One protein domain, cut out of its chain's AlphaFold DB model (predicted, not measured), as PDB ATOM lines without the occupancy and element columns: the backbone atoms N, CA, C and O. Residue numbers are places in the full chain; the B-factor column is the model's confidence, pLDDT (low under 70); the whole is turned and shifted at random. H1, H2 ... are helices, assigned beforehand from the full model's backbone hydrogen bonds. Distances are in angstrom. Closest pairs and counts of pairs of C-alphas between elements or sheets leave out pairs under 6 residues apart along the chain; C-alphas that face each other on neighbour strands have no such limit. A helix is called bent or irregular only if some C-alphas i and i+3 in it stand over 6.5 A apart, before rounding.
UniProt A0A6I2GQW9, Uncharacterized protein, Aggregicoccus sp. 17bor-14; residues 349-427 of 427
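Overview. This is residues 349 to 427 of the 427 residues of an uncharacterized protein of Aggregicoccus sp. 17bor-14 (UniProt A0A6I2GQW9). The two longest helices, H3 and H4, form a hairpin, and H2 packs across it on residues 402 to 406 of H4. Short H1 makes a corner with H2, and a long link, residues 367 to 378, folds back from the end of H2 to the start of H3. The printed part has 79 residues with four named helices, in the order H1, H2, H3, H4, and no named strand; its class is all helix. It is compact, with a radius of gyration of the C-alphas of 11.8 A, and elongated, spanning 37 by 21 by 20 A.

Arrangement. Start at H1, residues 349 to 355, and H2, residues 357 to 366: they are close but not clearly touching, Ala 353 to Leu 360 being the closest C-alphas at 7.7 A, and about perpendicular at 90 degrees. Next look at H3, residues 379 to 394, and H4, residues 401 to 415, a helical hairpin: they touch, with the closest C-alphas, of Val 386 and Leu 410, 5.9 A apart, at a shallow tilt of 31 degrees, opposite ways. H4 touches H2 with residues 402 to 406 alone; the closest C-alphas, of Gly 363 and Ala 403, are 4.1 A apart, at a steep tilt of 59 degrees, opposite ways. H1 and H4 are near each other; H1 and H3 are apart. Every O i to N i+4 pair is within hydrogen-bond range in H1, H2 and H3, and 8 of 11 in H4.

Along the chain. Find C-alpha 349 at (25.724, 30.707, 17.768); from there H1 runs 10.0 A. H2 measures 14.3 A, H3 22.7 A and H4 20.6 A, ending at C-alpha 415, (24.836, 40.208, 11.652). H4 is irregular, but only just: C-alphas 405 and 408 are 6.7 A apart.

Size, cuts and confidence. The C-alphas farthest apart, of Gln 397 and Leu 427, are 36.9 A apart. The printed part has no cut, the link from H2 to H3 is long, and no printed residue is under 70 in pLDDT.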
ATOM      1  N   THR A 349      24.499  31.141  18.461       96.69
ATOM      2  CA  THR A 349      25.724  30.707  17.768       96.69
ATOM      3  C   THR A 349      25.772  29.192  17.594       96.69
ATOM      4  O   THR A 349      25.980  28.690  16.486       96.69
ATOM      5  N   GLY A 350      25.499  28.451  18.668       96.56
ATOM      6  CA  GLY A 350      25.440  26.993  18.653       96.56
ATOM      7  C   GLY A 350      24.335  26.451  17.743       96.56
ATOM      8  O   GLY A 350      24.580  25.520  16.974       96.56
ATOM      9  N   ALA A 351      23.131  27.025  17.806       95.38
ATOM     10  CA  ALA A 351      22.017  26.629  16.946       95.38
ATOM     11  C   ALA A 351      22.309  26.934  15.468       95.38
ATOM     12  O   ALA A 351      22.225  26.037  14.631       95.38
ATOM     13  N   PHE A 352      22.773  28.149  15.161       97.44
ATOM     14  CA  PHE A 352      23.148  28.571  13.812       97.44
ATOM     15  C   PHE A 352      24.223  27.660  13.206       97.44
ATOM     16  O   PHE A 352      24.083  27.200  12.070       97.44
ATOM     17  N   ALA A 353      25.277  27.351  13.970       97.81
ATOM     18  CA  ALA A 353      26.360  26.479  13.527       97.81
ATOM     19  C   ALA A 353      25.870  25.060  13.208       97.81
ATOM     20  O   ALA A 353      26.262  24.498  12.185       97.81
ATOM     21  N   ARG A 354      24.986  24.489  14.041       97.00
ATOM     22  CA  ARG A 354      24.401  23.161  13.797       97.00
ATOM     23  C   ARG A 354      23.486  23.162  12.577       97.00
ATOM     24  O   ARG A 354      23.654  22.320  11.698       97.00
ATOM     25  N   THR A 355      22.555  24.110  12.500       96.12
ATOM     26  CA  THR A 355      21.552  24.169  11.427       96.12
ATOM     27  C   THR A 355      22.179  24.438  10.061       96.12
ATOM     28  O   THR A 355      21.721  23.904   9.053       96.12
ATOM     29  N   HIS A 356      23.253  25.227  10.007       97.62
ATOM     30  CA  HIS A 356      23.880  25.642   8.751       97.62
ATOM     31  C   HIS A 356      25.270  25.042   8.518       97.62
ATOM     32  O   HIS A 356      25.985  25.514   7.635       97.62
ATOM     33  N   ALA A 357      25.652  23.985   9.246       97.75
ATOM     34  CA  ALA A 357      26.999  23.399   9.215       97.75
ATOM     35  C   ALA A 357      27.533  23.166   7.790       97.75
ATOM     36  O   ALA A 357      28.640  23.589   7.452       97.75
ATOM     37  N   GLN A 358      26.724  22.543   6.925       97.75
ATOM     38  CA  GLN A 358      27.109  22.263   5.542       97.75
ATOM     39  C   GLN A 358      27.283  23.544   4.713       97.75
ATOM     40  O   GLN A 358      28.276  23.679   3.998       97.75
ATOM     41  N   ALA A 359      26.347  24.493   4.824       98.19
ATOM     42  CA  ALA A 359      26.408  25.762   4.100       98.19
ATOM     43  C   ALA A 359      27.630  26.590   4.526       98.19
ATOM     44  O   ALA A 359      28.314  27.153   3.673       98.19
ATOM     45  N   LEU A 360      27.944  26.607   5.827       98.50
ATOM     46  CA  LEU A 360      29.121  27.277   6.384       98.50
ATOM     47  C   LEU A 360      30.411  26.691   5.801       98.50
ATOM     48  O   LEU A 360      31.232  27.429   5.256       98.50
ATOM     49  N   GLN A 361      30.562  25.364   5.841       98.19
ATOM     50  CA  GLN A 361      31.741  24.686   5.298       98.19
ATOM     51  C   GLN A 361      31.905  24.928   3.793       98.19
ATOM     52  O   GLN A 361      32.983  25.321   3.342       98.19
ATOM     53  N   GLN A 362      30.844  24.724   3.007       98.38
ATOM     54  CA  GLN A 362      30.894  24.858   1.549       98.38
ATOM     55  C   GLN A 362      31.103  26.312   1.105       98.38
ATOM     56  O   GLN A 362      31.902  26.571   0.202       98.38
ATOM     57  N   GLY A 363      30.421  27.266   1.745       98.56
ATOM     58  CA  GLY A 363      30.530  28.685   1.423       98.56
ATOM     59  C   GLY A 363      31.939  29.221   1.667       98.56
ATOM     60  O   GLY A 363      32.534  29.778   0.743       98.56
ATOM     61  N   TYR A 364      32.514  28.983   2.854       98.62
ATOM     62  CA  TYR A 364      33.888  29.398   3.171       98.62
ATOM     63  C   TYR A 364      34.916  28.725   2.250       98.62
ATOM     64  O   TYR A 364      35.743  29.413   1.644       98.62
ATOM     65  N   ALA A 365      34.818  27.404   2.050       98.50
ATOM     66  CA  ALA A 365      35.736  26.669   1.180       98.50
ATOM     67  C   ALA A 365      35.702  27.174  -0.274       98.50
ATOM     68  O   ALA A 365      36.747  27.271  -0.918       98.50
ATOM     69  N   SER A 366      34.529  27.566  -0.785       98.44
ATOM     70  CA  SER A 366      34.390  28.092  -2.152       98.44
ATOM     71  C   SER A 366      35.118  29.426  -2.383       98.44
ATOM     72  O   SER A 366      35.461  29.755  -3.522       98.44
ATOM     73  N   LEU A 367      35.409  30.167  -1.308       98.25
ATOM     74  CA  LEU A 367      36.207  31.395  -1.329       98.25
ATOM     75  C   LEU A 367      37.677  31.162  -0.945       98.25
ATOM     76  O   LEU A 367      38.460  32.108  -0.957       98.25
ATOM     77  N   GLY A 368      38.077  29.921  -0.649       97.88
ATOM     78  CA  GLY A 368      39.422  29.600  -0.160       97.88
ATOM     79  C   GLY A 368      39.649  29.999   1.301       97.88
ATOM     80  O   GLY A 368      40.789  30.211   1.707       97.88
ATOM     81  N   LEU A 369      38.575  30.124   2.082       98.00
ATOM     82  CA  LEU A 369      38.622  30.423   3.508       98.00
ATOM     83  C   LEU A 369      38.383  29.146   4.326       98.00
ATOM     84  O   LEU A 369      37.655  28.247   3.906       98.00
ATOM     85  N   ALA A 370      38.963  29.087   5.523       97.62
ATOM     86  CA  ALA A 370      38.576  28.105   6.532       97.62
ATOM     87  C   ALA A 370      37.369  28.640   7.311       97.62
ATOM     88  O   ALA A 370      37.399  29.793   7.744       97.62
ATOM     89  N   ALA A 371      36.329  27.821   7.475       97.50
ATOM     90  CA  ALA A 371      35.177  28.186   8.291       97.50
ATOM     91  C   ALA A 371      35.595  28.270   9.774       97.50
ATOM     92  O   ALA A 371      36.220  27.324  10.262       97.50
ATOM     93  N   PRO A 372      35.275  29.366  10.485       97.56
ATOM     94  CA  PRO A 372      35.486  29.450  11.924       97.56
ATOM     95  C   PRO A 372      34.516  28.521  12.664       97.56
ATOM     96  O   PRO A 372      33.500  28.080  12.117       97.56
ATOM     97  N   ASP A 373      34.806  28.254  13.937       97.69
ATOM     98  CA  ASP A 373      33.870  27.552  14.811       97.69
ATOM     99  C   ASP A 373      32.766  28.502  15.286       97.69
ATOM    100  O   ASP A 373      32.841  29.115  16.352       97.69
ATOM    101  N   PHE A 374      31.730  28.631  14.457       97.25
ATOM    102  CA  PHE A 374      30.591  29.500  14.724       97.25
ATOM    103  C   PHE A 374      29.860  29.187  16.029       97.25
ATOM    104  O   PHE A 374      29.187  30.082  16.526       97.25
ATOM    105  N   ALA A 375      29.986  27.982  16.601       97.44
ATOM    106  CA  ALA A 375      29.287  27.618  17.834       97.44
ATOM    107  C   ALA A 375      29.843  28.335  19.076       97.44
ATOM    108  O   ALA A 375      29.170  28.377  20.107       97.44
ATOM    109  N   HIS A 376      31.050  28.898  18.982       96.31
ATOM    110  CA  HIS A 376      31.778  29.484  20.109       96.31
ATOM    111  C   HIS A 376      32.245  30.924  19.861       96.31
ATOM    112  O   HIS A 376      33.044  31.450  20.634       96.31
ATOM    113  N   LEU A 377      31.766  31.572  18.794       96.81
ATOM    114  CA  LEU A 377      32.123  32.962  18.521       96.81
ATOM    115  C   LEU A 377      31.410  33.913  19.480       96.81
ATOM    116  O   LEU A 377      30.195  33.829  19.661       96.81
ATOM    117  N   SER A 378      32.161  34.881  20.007       97.25
ATOM    118  CA  SER A 378      31.559  36.064  20.619       97.25
ATOM    119  C   SER A 378      30.808  36.881  19.569       97.25
ATOM    120  O   SER A 378      31.032  36.742  18.358       97.25
ATOM    121  N   ARG A 379      29.946  37.801  20.011       97.69
ATOM    122  CA  ARG A 379      29.264  38.723  19.088       97.69
ATOM    123  C   ARG A 379      30.244  39.499  18.200       97.69
ATOM    124  O   ARG A 379      30.019  39.627  16.997       97.69
ATOM    125  N   ARG A 380      31.341  39.982  18.786       98.06
ATOM    126  CA  ARG A 380      32.412  40.705  18.085       98.06
ATOM    127  C   ARG A 380      33.076  39.846  17.016       98.06
ATOM    128  O   ARG A 380      33.218  40.289  15.879       98.06
ATOM    129  N   ASP A 381      33.456  38.624  17.374       98.31
ATOM    130  CA  ASP A 381      34.196  37.740  16.470       98.31
ATOM    131  C   ASP A 381      33.302  37.249  15.329       98.31
ATOM    132  O   ASP A 381      33.737  37.181  14.182       98.31
ATOM    133  N   ALA A 382      32.018  37.000  15.611       98.31
ATOM    134  CA  ALA A 382      31.036  36.687  14.582       98.31
ATOM    135  C   ALA A 382      30.896  37.830  13.567       98.31
ATOM    136  O   ALA A 382      30.909  37.578  12.365       98.31
ATOM    137  N   LEU A 383      30.800  39.088  14.014       98.56
ATOM    138  CA  LEU A 383      30.723  40.238  13.106       98.56
ATOM    139  C   LEU A 383      31.969  40.367  12.228       98.56
ATOM    140  O   LEU A 383      31.829  40.559  11.018       98.56
ATOM    141  N   TRP A 384      33.149  40.189  12.827       98.44
ATOM    142  CA  TRP A 384      34.421  40.196  12.109       98.44
ATOM    143  C   TRP A 384      34.478  39.106  11.032       98.44
ATOM    144  O   TRP A 384      34.847  39.380   9.891       98.44
ATOM    145  N   GLU A 385      34.042  37.885  11.351       98.50
ATOM    146  CA  GLU A 385      33.983  36.786  10.381       98.50
ATOM    147  C   GLU A 385      32.979  37.050   9.249       98.50
ATOM    148  O   GLU A 385      33.259  36.728   8.091       98.50
ATOM    149  N   VAL A 386      31.841  37.694   9.542       98.62
ATOM    150  CA  VAL A 386      30.890  38.116   8.499       98.62
ATOM    151  C   VAL A 386      31.510  39.182   7.588       98.62
ATOM    152  O   VAL A 386      31.341  39.093   6.373       98.62
ATOM    153  N   ASP A 387      32.234  40.172   8.127       98.62
ATOM    154  CA  ASP A 387      32.917  41.190   7.308       98.62
ATOM    155  C   ASP A 387      33.981  40.551   6.412       98.62
ATOM    156  O   ASP A 387      33.956  40.738   5.195       98.62
ATOM    157  N   ARG A 388      34.837  39.698   6.986       98.50
ATOM    158  CA  ARG A 388      35.862  38.947   6.251       98.50
ATOM    159  C   ARG A 388      35.267  38.120   5.109       98.50
ATOM    160  O   ARG A 388      35.826  38.088   4.009       98.50
ATOM    161  N   PHE A 389      34.142  37.444   5.346       98.69
ATOM    162  CA  PHE A 389      33.453  36.680   4.307       98.69
ATOM    163  C   PHE A 389      32.892  37.591   3.205       98.69
ATOM    164  O   PHE A 389      33.074  37.304   2.020       98.69
ATOM    165  N   CYS A 390      32.238  38.697   3.576       98.50
ATOM    166  CA  CYS A 390      31.686  39.673   2.633       98.50
ATOM    167  C   CYS A 390      32.770  40.291   1.736       98.50
ATOM    168  O   CYS A 390      32.567  40.407   0.526       98.50
ATOM    169  N   GLU A 391      33.929  40.641   2.296       98.44
ATOM    170  CA  GLU A 391      35.074  41.164   1.542       98.44
ATOM    171  C   GLU A 391      35.599  40.143   0.524       98.44
ATOM    172  O   GLU A 391      35.764  40.460  -0.659       98.44
ATOM    173  N   ALA A 392      35.795  38.889   0.946       98.31
ATOM    174  CA  ALA A 392      36.236  37.816   0.056       98.31
ATOM    175  C   ALA A 392      35.214  37.517  -1.056       98.31
ATOM    176  O   ALA A 392      35.594  37.244  -2.198       98.31
ATOM    177  N   ALA A 393      33.918  37.595  -0.741       97.94
ATOM    178  CA  ALA A 393      32.840  37.436  -1.708       97.94
ATOM    179  C   ALA A 393      32.831  38.576  -2.741       97.94
ATOM    180  O   ALA A 393      32.717  38.317  -3.939       97.94
ATOM    181  N   ALA A 394      33.008  39.829  -2.306       97.56
ATOM    182  CA  ALA A 394      33.054  40.994  -3.189       97.56
ATOM    183  C   ALA A 394      34.259  40.968  -4.147       97.56
ATOM    184  O   ALA A 394      34.150  41.408  -5.294       97.56
ATOM    185  N   ALA A 395      35.388  40.405  -3.707       96.88
ATOM    186  CA  ALA A 395      36.602  40.274  -4.509       96.88
ATOM    187  C   ALA A 395      36.523  39.191  -5.607       96.88
ATOM    188  O   ALA A 395      37.431  39.100  -6.437       96.88
ATOM    189  N   ARG A 396      35.473  38.355  -5.637       95.12
ATOM    190  CA  ARG A 396      35.386  37.195  -6.537       95.12
ATOM    191  C   ARG A 396      34.233  37.312  -7.530       95.12
ATOM    192  O   ARG A 396      33.065  37.322  -7.154       95.12
ATOM    193  N   GLN A 397      34.566  37.335  -8.824       92.50
ATOM    194  CA  GLN A 397      33.588  37.383  -9.912       92.50
ATOM    195  C   GLN A 397      33.848  36.276 -10.955       92.50
ATOM    196  O   GLN A 397      34.952  36.211 -11.496       92.50
ATOM    197  N   PRO A 398      32.853  35.414 -11.256       94.38
ATOM    198  CA  PRO A 398      31.540  35.339 -10.611       94.38
ATOM    199  C   PRO A 398      31.629  34.796  -9.173       94.38
ATOM    200  O   PRO A 398      32.483  33.962  -8.868       94.38
ATOM    201  N   LEU A 399      30.715  35.238  -8.302       97.44
ATOM    202  CA  LEU A 399      30.593  34.696  -6.947       97.44
ATOM    203  C   LEU A 399      30.147  33.223  -7.022       97.44
ATOM    204  O   LEU A 399      29.080  32.968  -7.611       97.44
ATOM    205  N   PRO A 400      30.910  32.274  -6.436       98.25
ATOM    206  CA  PRO A 400      30.530  30.866  -6.386       98.25
ATOM    207  C   PRO A 400      29.149  30.667  -5.756       98.25
ATOM    208  O   PRO A 400      28.766  31.391  -4.837       98.25
ATOM    209  N   GLU A 401      28.402  29.677  -6.242       98.31
ATOM    210  CA  GLU A 401      27.034  29.410  -5.781       98.31
ATOM    211  C   GLU A 401      26.956  29.137  -4.262       98.31
ATOM    212  O   GLU A 401      26.176  29.834  -3.609       98.31
ATOM    213  N   PRO A 402      27.836  28.313  -3.649       98.44
ATOM    214  CA  PRO A 402      27.799  28.101  -2.201       98.44
ATOM    215  C   PRO A 402      28.028  29.383  -1.395       98.44
ATOM    216  O   PRO A 402      27.378  29.611  -0.376       98.44
ATOM    217  N   ALA A 403      28.921  30.266  -1.861       98.38
ATOM    218  CA  ALA A 403      29.144  31.554  -1.211       98.38
ATOM    219  C   ALA A 403      27.927  32.482  -1.333       98.38
ATOM    220  O   ALA A 403      27.593  33.195  -0.388       98.38
ATOM    221  N   ARG A 404      27.233  32.448  -2.478       98.25
ATOM    222  CA  ARG A 404      25.993  33.200  -2.704       98.25
ATOM    223  C   ARG A 404      24.865  32.733  -1.787       98.25
ATOM    224  O   ARG A 404      24.134  33.577  -1.278       98.25
ATOM    225  N   ALA A 405      24.737  31.423  -1.574       97.88
ATOM    226  CA  ALA A 405      23.752  30.842  -0.665       97.88
ATOM    227  C   ALA A 405      24.059  31.159   0.811       97.88
ATOM    228  O   ALA A 405      23.142  31.426   1.586       97.88
ATOM    229  N   LEU A 406      25.342  31.184   1.195       98.50
ATOM    230  CA  LEU A 406      25.764  31.466   2.570       98.50
ATOM    231  C   LEU A 406      25.646  32.953   2.953       98.50
ATOM    232  O   LEU A 406      25.328  33.267   4.100       98.50
ATOM    233  N   LEU A 407      25.866  33.877   2.013       98.31
ATOM    234  CA  LEU A 407      25.856  35.322   2.271       98.31
ATOM    235  C   LEU A 407      24.610  35.829   3.037       98.31
ATOM    236  O   LEU A 407      24.792  36.511   4.049       98.31
ATOM    237  N   PRO A 408      23.357  35.509   2.644       98.19
ATOM    238  CA  PRO A 408      22.189  35.932   3.412       98.19
ATOM    239  C   PRO A 408      22.135  35.311   4.813       98.19
ATOM    240  O   PRO A 408      21.698  35.994   5.730       98.19
ATOM    241  N   LEU A 409      22.615  34.078   5.022       98.12
ATOM    242  CA  LEU A 409      22.651  33.468   6.359       98.12
ATOM    243  C   LEU A 409      23.589  34.243   7.295       98.12
ATOM    244  O   LEU A 409      23.247  34.515   8.442       98.12
ATOM    245  N   LEU A 410      24.756  34.656   6.798       98.44
ATOM    246  CA  LEU A 410      25.730  35.419   7.580       98.44
ATOM    247  C   LEU A 410      25.269  36.860   7.842       98.44
ATOM    248  O   LEU A 410      25.327  37.337   8.975       98.44
ATOM    249  N   VAL A 411      24.778  37.558   6.815       98.31
ATOM    250  CA  VAL A 411      24.372  38.965   6.941       98.31
ATOM    251  C   VAL A 411      23.029  39.094   7.655       98.31
ATOM    252  O   VAL A 411      22.911  39.853   8.610       98.31
ATOM    253  N   ARG A 412      22.006  38.354   7.228       97.88
ATOM    254  CA  ARG A 412      20.657  38.473   7.798       97.88
ATOM    255  C   ARG A 412      20.526  37.686   9.097       97.88
ATOM    256  O   ARG A 412      19.930  38.182  10.045       97.88
ATOM    257  N   GLY A 413      21.131  36.499   9.158       96.81
ATOM    258  CA  GLY A 413      21.127  35.642  10.343       96.81
ATOM    259  C   GLY A 413      22.088  36.115  11.417       96.81
ATOM    260  O   GLY A 413      21.641  36.568  12.459       96.81
ATOM    261  N   LEU A 414      23.400  36.067  11.187       96.38
ATOM    262  CA  LEU A 414      24.341  36.422  12.252       96.38
ATOM    263  C   LEU A 414      24.446  37.927  12.466       96.38
ATOM    264  O   LEU A 414      24.257  38.367  13.591       96.38
ATOM    265  N   ARG A 415      24.687  38.753  11.444       97.69
ATOM    266  CA  ARG A 415      24.836  40.208  11.652       97.69
ATOM    267  C   ARG A 415      23.516  40.878  12.033       97.69
ATOM    268  O   ARG A 415      23.458  41.527  13.077       97.69
ATOM    269  N   ASN A 416      22.455  40.696  11.254       96.94
ATOM    270  CA  ASN A 416      21.181  41.397  11.448       96.94
ATOM    271  C   ASN A 416      20.174  40.645  12.331       96.94
ATOM    272  O   ASN A 416      19.172  41.251  12.710       96.94
ATOM    273  N   LEU A 417      20.493  39.426  12.803       97.31
ATOM    274  CA  LEU A 417      19.662  38.642  13.738       97.31
ATOM    275  C   LEU A 417      18.180  38.694  13.347       97.31
ATOM    276  O   LEU A 417      17.306  38.885  14.189       97.31
ATOM    277  N   GLU A 418      17.904  38.609  12.046       95.56
ATOM    278  CA  GLU A 418      16.549  38.722  11.535       95.56
ATOM    279  C   GLU A 418      15.739  37.503  11.991       95.56
ATOM    280  O   GLU A 418      16.225  36.376  11.850       95.56
ATOM    281  N   PRO A 419      14.496  37.677  12.478       90.44
ATOM    282  CA  PRO A 419      13.697  36.569  13.002       90.44
ATOM    283  C   PRO A 419      13.524  35.382  12.047       90.44
ATOM    284  O   PRO A 419      13.459  34.244  12.493       90.44
ATOM    285  N   GLY A 420      13.511  35.624  10.731       91.00
ATOM    286  CA  GLY A 420      13.426  34.560   9.723       91.00
ATOM    287  C   GLY A 420      14.701  33.721   9.547       91.00
ATOM    288  O   GLY A 420      14.654  32.699   8.875       91.00
ATOM    289  N   PHE A 421      15.831  34.151  10.116       94.81
ATOM    290  CA  PHE A 421      17.126  33.454  10.067       94.81
ATOM    291  C   PHE A 421      17.623  33.040  11.455       94.81
ATOM    292  O   PHE A 421      18.425  32.119  11.565       94.81
ATOM    293  N   VAL A 422      17.160  33.727  12.500       94.88
ATOM    294  CA  VAL A 422      17.371  33.390  13.909       94.88
ATOM    295  C   VAL A 422      15.983  33.279  14.546       94.88
ATOM    296  O   VAL A 422      15.470  34.281  15.056       94.88
ATOM    297  N   PRO A 423      15.318  32.117  14.441       90.62
ATOM    298  CA  PRO A 423      13.976  31.928  14.981       90.62
ATOM    299  C   PRO A 423      13.970  31.989  16.513       90.62
ATOM    300  O   PRO A 423      14.985  31.739  17.161       90.62
ATOM    301  N   ASP A 424      12.806  32.292  17.094       85.50
ATOM    302  CA  ASP A 424      12.631  32.375  18.554       85.50
ATOM    303  C   ASP A 424      12.964  31.050  19.263       85.50
ATOM    304  O   ASP A 424      13.419  31.078  20.398       85.50
ATOM    305  N   ALA A 425      12.813  29.905  18.588       82.69
ATOM    306  CA  ALA A 425      13.157  28.583  19.124       82.69
ATOM    307  C   ALA A 425      14.657  28.412  19.453       82.69
ATOM    308  O   ALA A 425      15.038  27.453  20.120       82.69
ATOM    309  N   TRP A 426      15.523  29.312  18.968       88.56
ATOM    310  CA  TRP A 426      16.955  29.311  19.285       88.56
ATOM    311  C   TRP A 426      17.311  30.143  20.524       88.56
ATOM    312  O   TRP A 426      18.497  30.261  20.828       88.56
ATOM    313  N   LEU A 427      16.335  30.762  21.191       87.25
ATOM    314  CA  LEU A 427      16.515  31.648  22.347       87.25
ATOM    315  C   LEU A 427      16.154  30.891  23.623       87.25
ATOM    316  O   LEU A 427      16.977  30.927  24.568       87.25
TER     317      LEU A 427